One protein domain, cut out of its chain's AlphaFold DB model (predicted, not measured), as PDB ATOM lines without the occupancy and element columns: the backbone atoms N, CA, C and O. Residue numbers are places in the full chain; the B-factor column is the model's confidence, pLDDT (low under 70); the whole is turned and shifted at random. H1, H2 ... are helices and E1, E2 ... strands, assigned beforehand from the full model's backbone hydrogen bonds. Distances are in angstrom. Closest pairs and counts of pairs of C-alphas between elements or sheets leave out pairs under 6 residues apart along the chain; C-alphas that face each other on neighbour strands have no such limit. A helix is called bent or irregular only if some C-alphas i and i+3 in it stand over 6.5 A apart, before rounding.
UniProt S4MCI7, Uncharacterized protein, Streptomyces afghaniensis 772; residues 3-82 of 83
ATOM      1  N   TRP A   3       2.913  -1.647 -38.130       95.69
ATOM      2  CA  TRP A   3       3.392  -2.645 -39.076       95.69
ATOM      3  C   TRP A   3       4.831  -3.041 -38.745       95.69
ATOM      4  O   TRP A   3       5.732  -2.206 -38.687       95.69
ATOM      5  N   VAL A   4       5.059  -4.334 -38.527       92.44
ATOM      6  CA  VAL A   4       6.361  -4.879 -38.134       92.44
ATOM      7  C   VAL A   4       6.786  -5.937 -39.152       92.44
ATOM      8  O   VAL A   4       6.426  -7.113 -39.006       92.44
ATOM      9  N   PRO A   5       7.556  -5.562 -40.190       88.38
ATOM     10  CA  PRO A   5       8.179  -6.537 -41.069       88.38
ATOM     11  C   PRO A   5       9.127  -7.448 -40.276       88.38
ATOM     12  O   PRO A   5       9.783  -7.039 -39.316       88.38
ATOM     13  N   GLY A   6       9.190  -8.719 -40.663       84.19
ATOM     14  CA  GLY A   6      10.065  -9.709 -40.050       84.19
ATOM     15  C   GLY A   6      11.003 -10.328 -41.076       84.19
ATOM     16  O   GLY A   6      10.579 -10.707 -42.162       84.19
ATOM     17  N   THR A   7      12.278 -10.485 -40.724       84.12
ATOM     18  CA  THR A   7      13.205 -11.357 -41.457       84.12
ATOM     19  C   THR A   7      13.093 -12.771 -40.891       84.12
ATOM     20  O   THR A   7      13.278 -12.960 -39.691       84.12
ATOM     21  N   GLY A   8      12.779 -13.766 -41.724       86.81
ATOM     22  CA  GLY A   8      12.671 -15.165 -41.277       86.81
ATOM     23  C   GLY A   8      11.410 -15.493 -40.466       86.81
ATOM     24  O   GLY A   8      11.324 -16.565 -39.875       86.81
ATOM     25  N   ARG A   9      10.424 -14.592 -40.445       86.62
ATOM     26  CA  ARG A   9       9.077 -14.819 -39.903       86.62
ATOM     27  C   ARG A   9       8.051 -14.011 -40.705       86.62
ATOM     28  O   ARG A   9       8.439 -12.993 -41.280       86.62
ATOM     29  N   PRO A  10       6.768 -14.410 -40.732       92.00
ATOM     30  CA  PRO A  10       5.716 -13.589 -41.318       92.00
ATOM     31  C   PRO A  10       5.679 -12.188 -40.688       92.00
ATOM     32  O   PRO A  10       5.996 -12.042 -39.501       92.00
ATOM     33  N   PRO A  11       5.307 -11.157 -41.460       92.31
ATOM     34  CA  PRO A  11       5.136  -9.824 -40.913       92.31
ATOM     35  C   PRO A  11       3.950  -9.783 -39.942       92.31
ATOM     36  O   PRO A  11       3.043 -10.616 -40.004       92.31
ATOM     37  N   LEU A  12       3.967  -8.808 -39.038       93.31
ATOM     38  CA  LEU A  12       2.976  -8.673 -37.975       93.31
ATOM     39  C   LEU A  12       2.365  -7.277 -37.989       93.31
ATOM     40  O   LEU A  12       3.036  -6.295 -38.299       93.31
ATOM     41  N   VAL A  13       1.105  -7.197 -37.573       94.88
ATOM     42  CA  VAL A  13       0.461  -5.936 -37.207       94.88
ATOM     43  C   VAL A  13       0.208  -5.966 -35.707       94.88
ATOM     44  O   VAL A  13      -0.441  -6.887 -35.210       94.88
ATOM     45  N   ALA A  14       0.705  -4.965 -34.987       94.88
ATOM     46  CA  ALA A  14       0.425  -4.784 -33.572       94.88
ATOM     47  C   ALA A  14      -0.602  -3.662 -33.359       94.88
ATOM     48  O   ALA A  14      -0.478  -2.558 -33.899       94.88
ATOM     49  N   TYR A  15      -1.597  -3.934 -32.522       95.75
ATOM     50  CA  TYR A  15      -2.548  -2.942 -32.031       95.75
ATOM     51  C   TYR A  15      -2.291  -2.729 -30.544       95.75
ATOM     52  O   TYR A  15      -2.140  -3.693 -29.795       95.75
ATOM     53  N   LEU A  16      -2.203  -1.468 -30.135       96.19
ATOM     54  CA  LEU A  16      -2.063  -1.071 -28.742       96.19
ATOM     55  C   LEU A  16      -3.232  -0.150 -28.412       96.19
ATOM     56  O   LEU A  16      -3.518   0.775 -29.175       96.19
ATOM     57  N   TYR A  17      -3.894  -0.440 -27.302       95.38
ATOM     58  CA  TYR A  17      -5.062   0.278 -26.818       95.38
ATOM     59  C   TYR A  17      -4.756   0.842 -25.436       95.38
ATOM     60  O   TYR A  17      -4.016   0.224 -24.668       95.38
ATOM     61  N   ASP A  18      -5.333   2.000 -25.129       95.44
ATOM     62  CA  ASP A  18      -5.367   2.498 -23.761       95.44
ATOM     63  C   ASP A  18      -6.365   1.658 -22.952       95.44
ATOM     64  O   ASP A  18      -7.547   1.585 -23.293       95.44
ATOM     65  N   GLY A  19      -5.864   0.983 -21.917       94.50
ATOM     66  CA  GLY A  19      -6.668   0.177 -20.998       94.50
ATOM     67  C   GLY A  19      -7.308   0.987 -19.870       94.50
ATOM     68  O   GLY A  19      -8.005   0.409 -19.039       94.50
ATOM     69  N   GLY A  20      -7.071   2.301 -19.826       94.81
ATOM     70  CA  GLY A  20      -7.458   3.166 -18.723       94.81
ATOM     71  C   GLY A  20      -6.475   3.105 -17.552       94.81
ATOM     72  O   GLY A  20      -5.425   2.461 -17.600       94.81
ATOM     73  N   VAL A  21      -6.824   3.811 -16.475       95.88
ATOM     74  CA  VAL A  21      -6.020   3.874 -15.249       95.88
ATOM     75  C   VAL A  21      -6.649   2.979 -14.192       95.88
ATOM     76  O   VAL A  21      -7.795   3.193 -13.807       95.88
ATOM     77  N   LEU A  22      -5.879   2.002 -13.712       96.69
ATOM     78  CA  LEU A  22      -6.289   1.131 -12.615       96.69
ATOM     79  C   LEU A  22      -6.154   1.850 -11.270       96.69
ATOM     80  O   LEU A  22      -5.155   2.519 -10.996       96.69
ATOM     81  N   SER A  23      -7.150   1.664 -10.414       97.69
ATOM     82  CA  SER A  23      -7.109   2.022  -9.001       97.69
ATOM     83  C   SER A  23      -6.146   1.128  -8.216       97.69
ATOM     84  O   SER A  23      -5.723   0.061  -8.664       97.69
ATOM     85  N   GLU A  24      -5.815   1.542  -6.995       97.69
ATOM     86  CA  GLU A  24      -4.951   0.758  -6.111       97.69
ATOM     87  C   GLU A  24      -5.531  -0.635  -5.800       97.69
ATOM     88  O   GLU A  24      -4.793  -1.620  -5.755       97.69
ATOM     89  N   ASP A  25      -6.850  -0.736  -5.626       98.25
ATOM     90  CA  ASP A  25      -7.517  -2.008  -5.344       98.25
ATOM     91  C   ASP A  25      -7.505  -2.942  -6.563       98.25
ATOM     92  O   ASP A  25      -7.270  -4.143  -6.416       98.25
ATOM     93  N   GLU A  26      -7.658  -2.401  -7.774       98.06
ATOM     94  CA  GLU A  26      -7.522  -3.169  -9.019       98.06
ATOM     95  C   GLU A  26      -6.086  -3.662  -9.225       98.06
ATOM     96  O   GLU A  26      -5.875  -4.822  -9.580       98.06
ATOM     97  N   LEU A  27      -5.083  -2.831  -8.923       97.56
ATOM     98  CA  LEU A  27      -3.676  -3.238  -8.959       97.56
ATOM     99  C   LEU A  27      -3.393  -4.386  -7.974       97.56
ATOM    100  O   LEU A  27      -2.728  -5.360  -8.328       97.56
ATOM    101  N   LYS A  28      -3.938  -4.325  -6.752       97.19
ATOM    102  CA  LYS A  28      -3.832  -5.407  -5.750       97.19
ATOM    103  C   LYS A  28      -4.562  -6.684  -6.169       97.19
ATOM    104  O   LYS A  28      -4.232  -7.772  -5.678       97.19
ATOM    105  N   ALA A  29      -5.552  -6.570  -7.049       97.56
ATOM    106  CA  ALA A  29      -6.305  -7.698  -7.575       97.56
ATOM    107  C   ALA A  29      -5.579  -8.439  -8.711       97.56
ATOM    108  O   ALA A  29      -6.004  -9.541  -9.055       97.56
ATOM    109  N   ILE A  30      -4.472  -7.908  -9.253       96.69
ATOM    110  CA  ILE A  30      -3.684  -8.596 -10.285       96.69
ATOM    111  C   ILE A  30      -3.210  -9.959  -9.757       96.69
ATOM    112  O   ILE A  30      -2.607 -10.074  -8.684       96.69
ATOM    113  N   ARG A  31      -3.501 -11.015 -10.520       96.44
ATOM    114  CA  ARG A  31      -3.039 -12.386 -10.284       96.44
ATOM    115  C   ARG A  31      -2.312 -12.856 -11.533       96.44
ATOM    116  O   ARG A  31      -2.885 -12.831 -12.617       96.44
ATOM    117  N   LEU A  32      -1.046 -13.228 -11.374       97.25
ATOM    118  CA  LEU A  32      -0.235 -13.750 -12.468       97.25
ATOM    119  C   LEU A  32      -0.375 -15.267 -12.531       97.25
ATOM    120  O   LEU A  32      -0.441 -15.923 -11.493       97.25
ATOM    121  N   GLN A  33      -0.394 -15.810 -13.745       96.88
ATOM    122  CA  GLN A  33      -0.150 -17.229 -13.950       96.88
ATOM    123  C   GLN A  33       1.368 -17.453 -13.913       96.88
ATOM    124  O   GLN A  33       2.076 -17.035 -14.830       96.88
ATOM    125  N   GLU A  34       1.864 -18.081 -12.849       92.38
ATOM    126  CA  GLU A  34       3.303 -18.165 -12.556       92.38
ATOM    127  C   GLU A  34       4.093 -18.984 -13.591       92.38
ATOM    128  O   GLU A  34       5.292 -18.760 -13.761       92.38
ATOM    129  N   GLU A  35       3.442 -19.883 -14.336       96.44
ATOM    130  CA  GLU A  35       4.082 -20.627 -15.427       96.44
ATOM    131  C   GLU A  35       4.347 -19.772 -16.679       96.44
ATOM    132  O   GLU A  35       5.175 -20.150 -17.509       96.44
ATOM    133  N   GLU A  36       3.669 -18.631 -16.826       95.94
ATOM    134  CA  GLU A  36       3.815 -17.732 -17.979       95.94
ATOM    135  C   GLU A  36       4.482 -16.401 -17.614       95.94
ATOM    136  O   GLU A  36       5.272 -15.864 -18.393       95.94
ATOM    137  N   LEU A  37       4.175 -15.855 -16.431       96.56
ATOM    138  CA  LEU A  37       4.587 -14.521 -16.001       96.56
ATOM    139  C   LEU A  37       5.167 -14.550 -14.586       96.56
ATOM    140  O   LEU A  37       4.491 -14.892 -13.621       96.56
ATOM    141  N   LEU A  38       6.416 -14.101 -14.460       94.56
ATOM    142  CA  LEU A  38       7.152 -14.130 -13.191       94.56
ATOM    143  C   LEU A  38       6.867 -12.926 -12.285       94.56
ATOM    144  O   LEU A  38       6.990 -13.016 -11.068       94.56
ATOM    145  N   SER A  39       6.575 -11.762 -12.866       94.50
ATOM    146  CA  SER A  39       6.333 -10.532 -12.109       94.50
ATOM    147  C   SER A  39       5.663  -9.472 -12.978       94.50
ATOM    148  O   SER A  39       5.670  -9.557 -14.206       94.50
ATOM    149  N   TRP A  40       5.106  -8.454 -12.325       96.12
ATOM    150  CA  TRP A  40       4.618  -7.244 -12.972       96.12
ATOM    151  C   TRP A  40       5.065  -6.025 -12.167       96.12
ATOM    152  O   TRP A  40       5.353  -6.122 -10.971       96.12
ATOM    153  N   ARG A  41       5.135  -4.873 -12.832       95.88
ATOM    154  CA  ARG A  41       5.426  -3.594 -12.186       95.88
ATOM    155  C   ARG A  41       4.855  -2.430 -12.982       95.88
ATOM    156  O   ARG A  41       4.666  -2.540 -14.190       95.88
ATOM    157  N   LEU A  42       4.663  -1.302 -12.305       96.94
ATOM    158  CA  LEU A  42       4.479  -0.009 -12.957       96.94
ATOM    159  C   LEU A  42       5.854   0.552 -13.337       96.94
ATOM    160  O   LEU A  42       6.798   0.461 -12.549       96.94
ATOM    161  N   VAL A  43       5.961   1.100 -14.546       97.06
ATOM    162  CA  VAL A  43       7.199   1.664 -15.098       97.06
ATOM    163  C   VAL A  43       6.916   3.107 -15.512       97.06
ATOM    164  O   VAL A  43       5.956   3.325 -16.260       97.06
ATOM    165  N   PRO A  44       7.698   4.094 -15.038       96.38
ATOM    166  CA  PRO A  44       7.535   5.469 -15.477       96.38
ATOM    167  C   PRO A  44       7.960   5.611 -16.944       96.38
ATOM    168  O   PRO A  44       8.755   4.830 -17.470       96.38
ATOM    169  N   ARG A  45       7.400   6.607 -17.633       95.94
ATOM    170  CA  ARG A  45       7.529   6.759 -19.090       95.94
ATOM    171  C   ARG A  45       8.992   6.801 -19.547       95.94
ATOM    172  O   ARG A  45       9.334   6.214 -20.570       95.94
ATOM    173  N   GLU A  46       9.829   7.506 -18.804       96.44
ATOM    174  CA  GLU A  46      11.247   7.727 -19.072       96.44
ATOM    175  C   GLU A  46      12.099   6.453 -18.985       96.44
ATOM    176  O   GLU A  46      13.127   6.375 -19.650       96.44
ATOM    177  N   GLU A  47      11.648   5.434 -18.250       97.31
ATOM    178  CA  GLU A  47      12.372   4.170 -18.065       97.31
ATOM    179  C   GLU A  47      11.933   3.077 -19.054       97.31
ATOM    180  O   GLU A  47      12.513   1.995 -19.096       97.31
ATOM    181  N   LEU A  48      10.912   3.313 -19.887       96.19
ATOM    182  CA  LEU A  48      10.345   2.272 -20.760       96.19
ATOM    183  C   LEU A  48      11.369   1.620 -21.700       96.19
ATOM    184  O   LEU A  48      11.211   0.455 -22.069       96.19
ATOM    185  N   ALA A  49      12.399   2.353 -22.123       95.56
ATOM    186  CA  ALA A  49      13.462   1.825 -22.979       95.56
ATOM    187  C   ALA A  49      14.357   0.787 -22.280       95.56
ATOM    188  O   ALA A  49      14.939  -0.050 -22.965       95.56
ATOM    189  N   ASP A  50      14.405   0.791 -20.947       97.06
ATOM    190  CA  ASP A  50      15.200  -0.158 -20.163       97.06
ATOM    191  C   ASP A  50      14.479  -1.503 -19.988       97.06
ATOM    192  O   ASP A  50      15.117  -2.535 -19.785       97.06
ATOM    193  N   TYR A  51      13.145  -1.513 -20.109       96.12
ATOM    194  CA  TYR A  51      12.312  -2.706 -19.910       96.12
ATOM    195  C   TYR A  51      11.747  -3.300 -21.206       96.12
ATOM    196  O   TYR A  51      11.354  -4.467 -21.220       96.12
ATOM    197  N   LEU A  52      11.681  -2.528 -22.299       95.25
ATOM    198  CA  LEU A  52      11.089  -2.968 -23.564       95.25
ATOM    199  C   LEU A  52      12.099  -2.940 -24.721       95.25
ATOM    200  O   LEU A  52      12.760  -1.925 -24.941       95.25
ATOM    201  N   PRO A  53      12.152  -3.992 -25.566       91.56
ATOM    202  CA  PRO A  53      12.977  -3.984 -26.772       91.56
ATOM    203  C   PRO A  53      12.597  -2.831 -27.713       91.56
ATOM    204  O   PRO A  53      11.415  -2.535 -27.881       91.56
ATOM    205  N   GLY A  54      13.578  -2.236 -28.397       91.81
ATOM    206  CA  GLY A  54      13.463  -0.935 -29.080       91.81
ATOM    207  C   GLY A  54      12.138  -0.624 -29.795       91.81
ATOM    208  O   GLY A  54      11.515   0.390 -29.493       91.81
ATOM    209  N   ALA A  55      11.671  -1.477 -30.714       91.88
ATOM    210  CA  ALA A  55      10.413  -1.230 -31.436       91.88
ATOM    211  C   ALA A  55       9.171  -1.242 -30.521       91.88
ATOM    212  O   ALA A  55       8.245  -0.464 -30.733       91.88
ATOM    213  N   HIS A  56       9.164  -2.080 -29.479       93.75
ATOM    214  CA  HIS A  56       8.087  -2.127 -28.487       93.75
ATOM    215  C   HIS A  56       8.075  -0.860 -27.635       93.75
ATOM    216  O   HIS A  56       7.017  -0.261 -27.470       93.75
ATOM    217  N   SER A  57       9.247  -0.419 -27.162       96.94
ATOM    218  CA  SER A  57       9.368   0.820 -26.385       96.94
ATOM    219  C   SER A  57       8.857   2.025 -27.182       96.94
ATOM    220  O   SER A  57       7.974   2.746 -26.718       96.94
ATOM    221  N   ARG A  58       9.302   2.183 -28.438       96.88
ATOM    222  CA  ARG A  58       8.829   3.268 -29.314       96.88
ATOM    223  C   ARG A  58       7.320   3.227 -29.555       96.88
ATOM    224  O   ARG A  58       6.673   4.268 -29.497       96.88
ATOM    225  N   ARG A  59       6.747   2.037 -29.771       97.12
ATOM    226  CA  ARG A  59       5.294   1.864 -29.930       97.12
ATOM    227  C   ARG A  59       4.529   2.332 -28.694       97.12
ATOM    228  O   ARG A  59       3.533   3.036 -28.838       97.12
ATOM    229  N   VAL A  60       4.983   1.955 -27.498       97.25
ATOM    230  CA  VAL A  60       4.346   2.371 -26.237       97.25
ATOM    231  C   VAL A  60       4.479   3.881 -26.039       97.25
ATOM    232  O   VAL A  60       3.489   4.536 -25.727       97.25
ATOM    233  N   LEU A  61       5.655   4.459 -26.296       97.19
ATOM    234  CA  LEU A  61       5.869   5.908 -26.201       97.19
ATOM    235  C   LEU A  61       4.953   6.693 -27.150       97.19
ATOM    236  O   LEU A  61       4.325   7.658 -26.716       97.19
ATOM    237  N   ALA A  62       4.810   6.236 -28.397       97.06
ATOM    238  CA  ALA A  62       3.909   6.843 -29.371       97.06
ATOM    239  C   ALA A  62       2.431   6.733 -28.953       97.06
ATOM    240  O   ALA A  62       1.672   7.681 -29.130       97.06
ATOM    241  N   ALA A  63       2.011   5.605 -28.370       96.50
ATOM    242  CA  ALA A  63       0.649   5.452 -27.853       96.50
ATOM    243  C   ALA A  63       0.374   6.374 -26.656       96.50
ATOM    244  O   ALA A  63      -0.699   6.966 -26.565       96.50
ATOM    245  N   LEU A  64       1.356   6.555 -25.773       96.62
ATOM    246  CA  LEU A  64       1.263   7.523 -24.685       96.62
ATOM    247  C   LEU A  64       1.220   8.973 -25.206       96.62
ATOM    248  O   LEU A  64       0.494   9.788 -24.646       96.62
ATOM    249  N   ASP A  65       1.935   9.297 -26.291       96.69
ATOM    250  CA  ASP A  65       1.833  10.615 -26.941       96.69
ATOM    251  C   ASP A  65       0.446  10.835 -27.553       96.69
ATOM    252  O   ASP A  65      -0.129  11.915 -27.434       96.69
ATOM    253  N   VAL A  66      -0.115   9.808 -28.193       96.19
ATOM    254  CA  VAL A  66      -1.494   9.818 -28.697       96.19
ATOM    255  C   VAL A  66      -2.488  10.085 -27.570       96.19
ATOM    256  O   VAL A  66      -3.369  10.929 -27.738       96.19
ATOM    257  N   LEU A  67      -2.335   9.387 -26.441       95.88
ATOM    258  CA  LEU A  67      -3.209   9.523 -25.281       95.88
ATOM    259  C   LEU A  67      -3.125  10.933 -24.687       95.88
ATOM    260  O   LEU A  67      -4.152  11.570 -24.476       95.88
ATOM    261  N   ALA A  68      -1.909  11.450 -24.490       96.12
ATOM    262  CA  ALA A  68      -1.686  12.790 -23.949       96.12
ATOM    263  C   ALA A  68      -2.256  13.899 -24.850       96.12
ATOM    264  O   ALA A  68      -2.776  14.894 -24.353       96.12
ATOM    265  N   ASN A  69      -2.179  13.720 -26.170       95.31
ATOM    266  CA  ASN A  69      -2.604  14.724 -27.146       95.31
ATOM    267  C   ASN A  69      -4.038  14.519 -27.666       95.31
ATOM    268  O   ASN A  69      -4.489  15.294 -28.510       95.31
ATOM    269  N   GLY A  70      -4.738  13.457 -27.254       93.75
ATOM    270  CA  GLY A  70      -6.077  13.122 -27.755       93.75
ATOM    271  C   GLY A  70      -6.144  12.925 -29.277       93.75
ATOM    272  O   GLY A  70      -7.170  13.201 -29.894       93.75
ATOM    273  N   SER A  71      -5.049  12.493 -29.909       90.50
ATOM    274  CA  SER A  71      -4.878  12.554 -31.373       90.50
ATOM    275  C   SER A  71      -5.500  11.387 -32.153       90.50
ATOM    276  O   SER A  71      -5.295  11.285 -33.361       90.50
ATOM    277  N   GLY A  72      -6.246  10.500 -31.490       90.38
ATOM    278  CA  GLY A  72      -6.786   9.287 -32.111       90.38
ATOM    279  C   GLY A  72      -5.694   8.299 -32.542       90.38
ATOM    280  O   GLY A  72      -4.555   8.363 -32.093       90.38
ATOM    281  N   THR A  73      -6.032   7.335 -33.396       93.81
ATOM    282  CA  THR A  73      -5.112   6.251 -33.779       93.81
ATOM    283  C   THR A  73      -3.850   6.763 -34.485       93.81
ATOM    284  O   THR A  73      -3.947   7.407 -35.524       93.81
ATOM    285  N   ALA A  74      -2.666   6.390 -33.986       96.19
ATOM    286  CA  ALA A  74      -1.406   6.550 -34.719       96.19
ATOM    287  C   ALA A  74      -1.100   5.336 -35.608       96.19
ATOM    288  O   ALA A  74      -1.292   4.182 -35.201       96.19
ATOM    289  N   GLU A  75      -0.565   5.607 -36.796       97.12
ATOM    290  CA  GLU A  75      -0.000   4.614 -37.708       97.12
ATOM    291  C   GLU A  75       1.522   4.604 -37.589       97.12
ATOM    292  O   GLU A  75       2.172   5.652 -37.643       97.12
ATOM    293  N   LEU A  76       2.082   3.412 -37.390       97.44
ATOM    294  CA  LEU A  76       3.502   3.208 -37.156       97.44
ATOM    295  C   LEU A  76       4.061   2.116 -38.079       97.44
ATOM    296  O   LEU A  76       3.353   1.182 -38.462       97.44
ATOM    297  N   GLU A  77       5.354   2.212 -38.367       96.50
ATOM    298  CA  GLU A  77       6.170   1.139 -38.924       96.50
ATOM    299  C   GLU A  77       7.404   0.925 -38.037       96.50
ATOM    300  O   GLU A  77       8.187   1.846 -37.792       96.50
ATOM    301  N   ASN A  78       7.589  -0.294 -37.523       94.50
ATOM    302  CA  ASN A  78       8.652  -0.631 -36.566       94.50
ATOM    303  C   ASN A  78       8.707   0.317 -35.345       94.50
ATOM    304  O   ASN A  78       9.785   0.623 -34.813       94.50
ATOM    305  N   GLY A  79       7.542   0.796 -34.903       95.50
ATOM    306  CA  GLY A  79       7.398   1.766 -33.818       95.50
ATOM    307  C   GLY A  79       7.718   3.219 -34.198       95.50
ATOM    308  O   GLY A  79       7.714   4.072 -33.319       95.50
ATOM    309  N   HIS A  80       8.002   3.526 -35.465       96.06
ATOM    310  CA  HIS A  80       8.180   4.896 -35.956       96.06
ATOM    311  C   HIS A  80       6.901   5.393 -36.616       96.06
ATOM    312  O   HIS A  80       6.271   4.658 -37.363       96.06
ATOM    313  N   ARG A  81       6.520   6.644 -36.360       94.56
ATOM    314  CA  ARG A  81       5.320   7.235 -36.954       94.56
ATOM    315  C   ARG A  81       5.504   7.465 -38.454       94.56
ATOM    316  O   ARG A  81       6.560   7.942 -38.863       94.56
ATOM    317  N   VAL A  82       4.486   7.122 -39.247       93.56
ATOM    318  CA  VAL A  82       4.521   7.216 -40.722       93.56
ATOM    319  C   VAL A  82       3.496   8.200 -41.308       93.56
ATOM    320  O   VAL A  82       3.444   8.357 -42.527       93.56
TER     321      VAL A  82
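AT A GLANCE: This is residues 3 to 82 of the 83 residues of an uncharacterized protein of Streptomyces afghaniensis 772 (UniProt S4MCI7). The longest helix, H3, and the short H2 folded back beside it make a hairpin; a wide, open loop holds little H1 far from them, and the tail, residues 70 to 82, folds back along H3. The 80 printed residues, ordered E1, H1, H2, H3, are mostly helix by named elements, which hold 32 residues, under half. The whole is loose, radius of gyration of the C-alphas 14.8 A, spanning 38 by 34 by 20 A.

IN THESE COORDINATES: Find C-alpha 54 at (13.463, -0.935, -29.080); from there H3 runs 22.5 A to residue 69. H2 is residues 45 to 51, H1 24 to 29, from (-4.951, 0.758, -6.111), and E1 12 to 14.

HOW THE PARTS SIT: Look at Ala 49 and Ser 57, the closest C-alphas of hairpin H2 and H3, which touch at 5.4 A, H3 with residues 57 to 61 alone. Their shallow tilt is 17 degrees, opposite ways. H1 touches no helix; E1 pairs with no named strand. Every O i to N i+4 pair is within hydrogen-bond range in H1 and H3; irregular H2, C-alphas 46 and 49 being 7.4 A apart, has 0 of 3, but 3 of 4 O i to N i+3.

THE WHOLE: C-alphas 8 and 25 are farthest apart, 43.3 A. H1 to H2 is a long link. The printed part has no cut; no printed residue is under pLDDT 70.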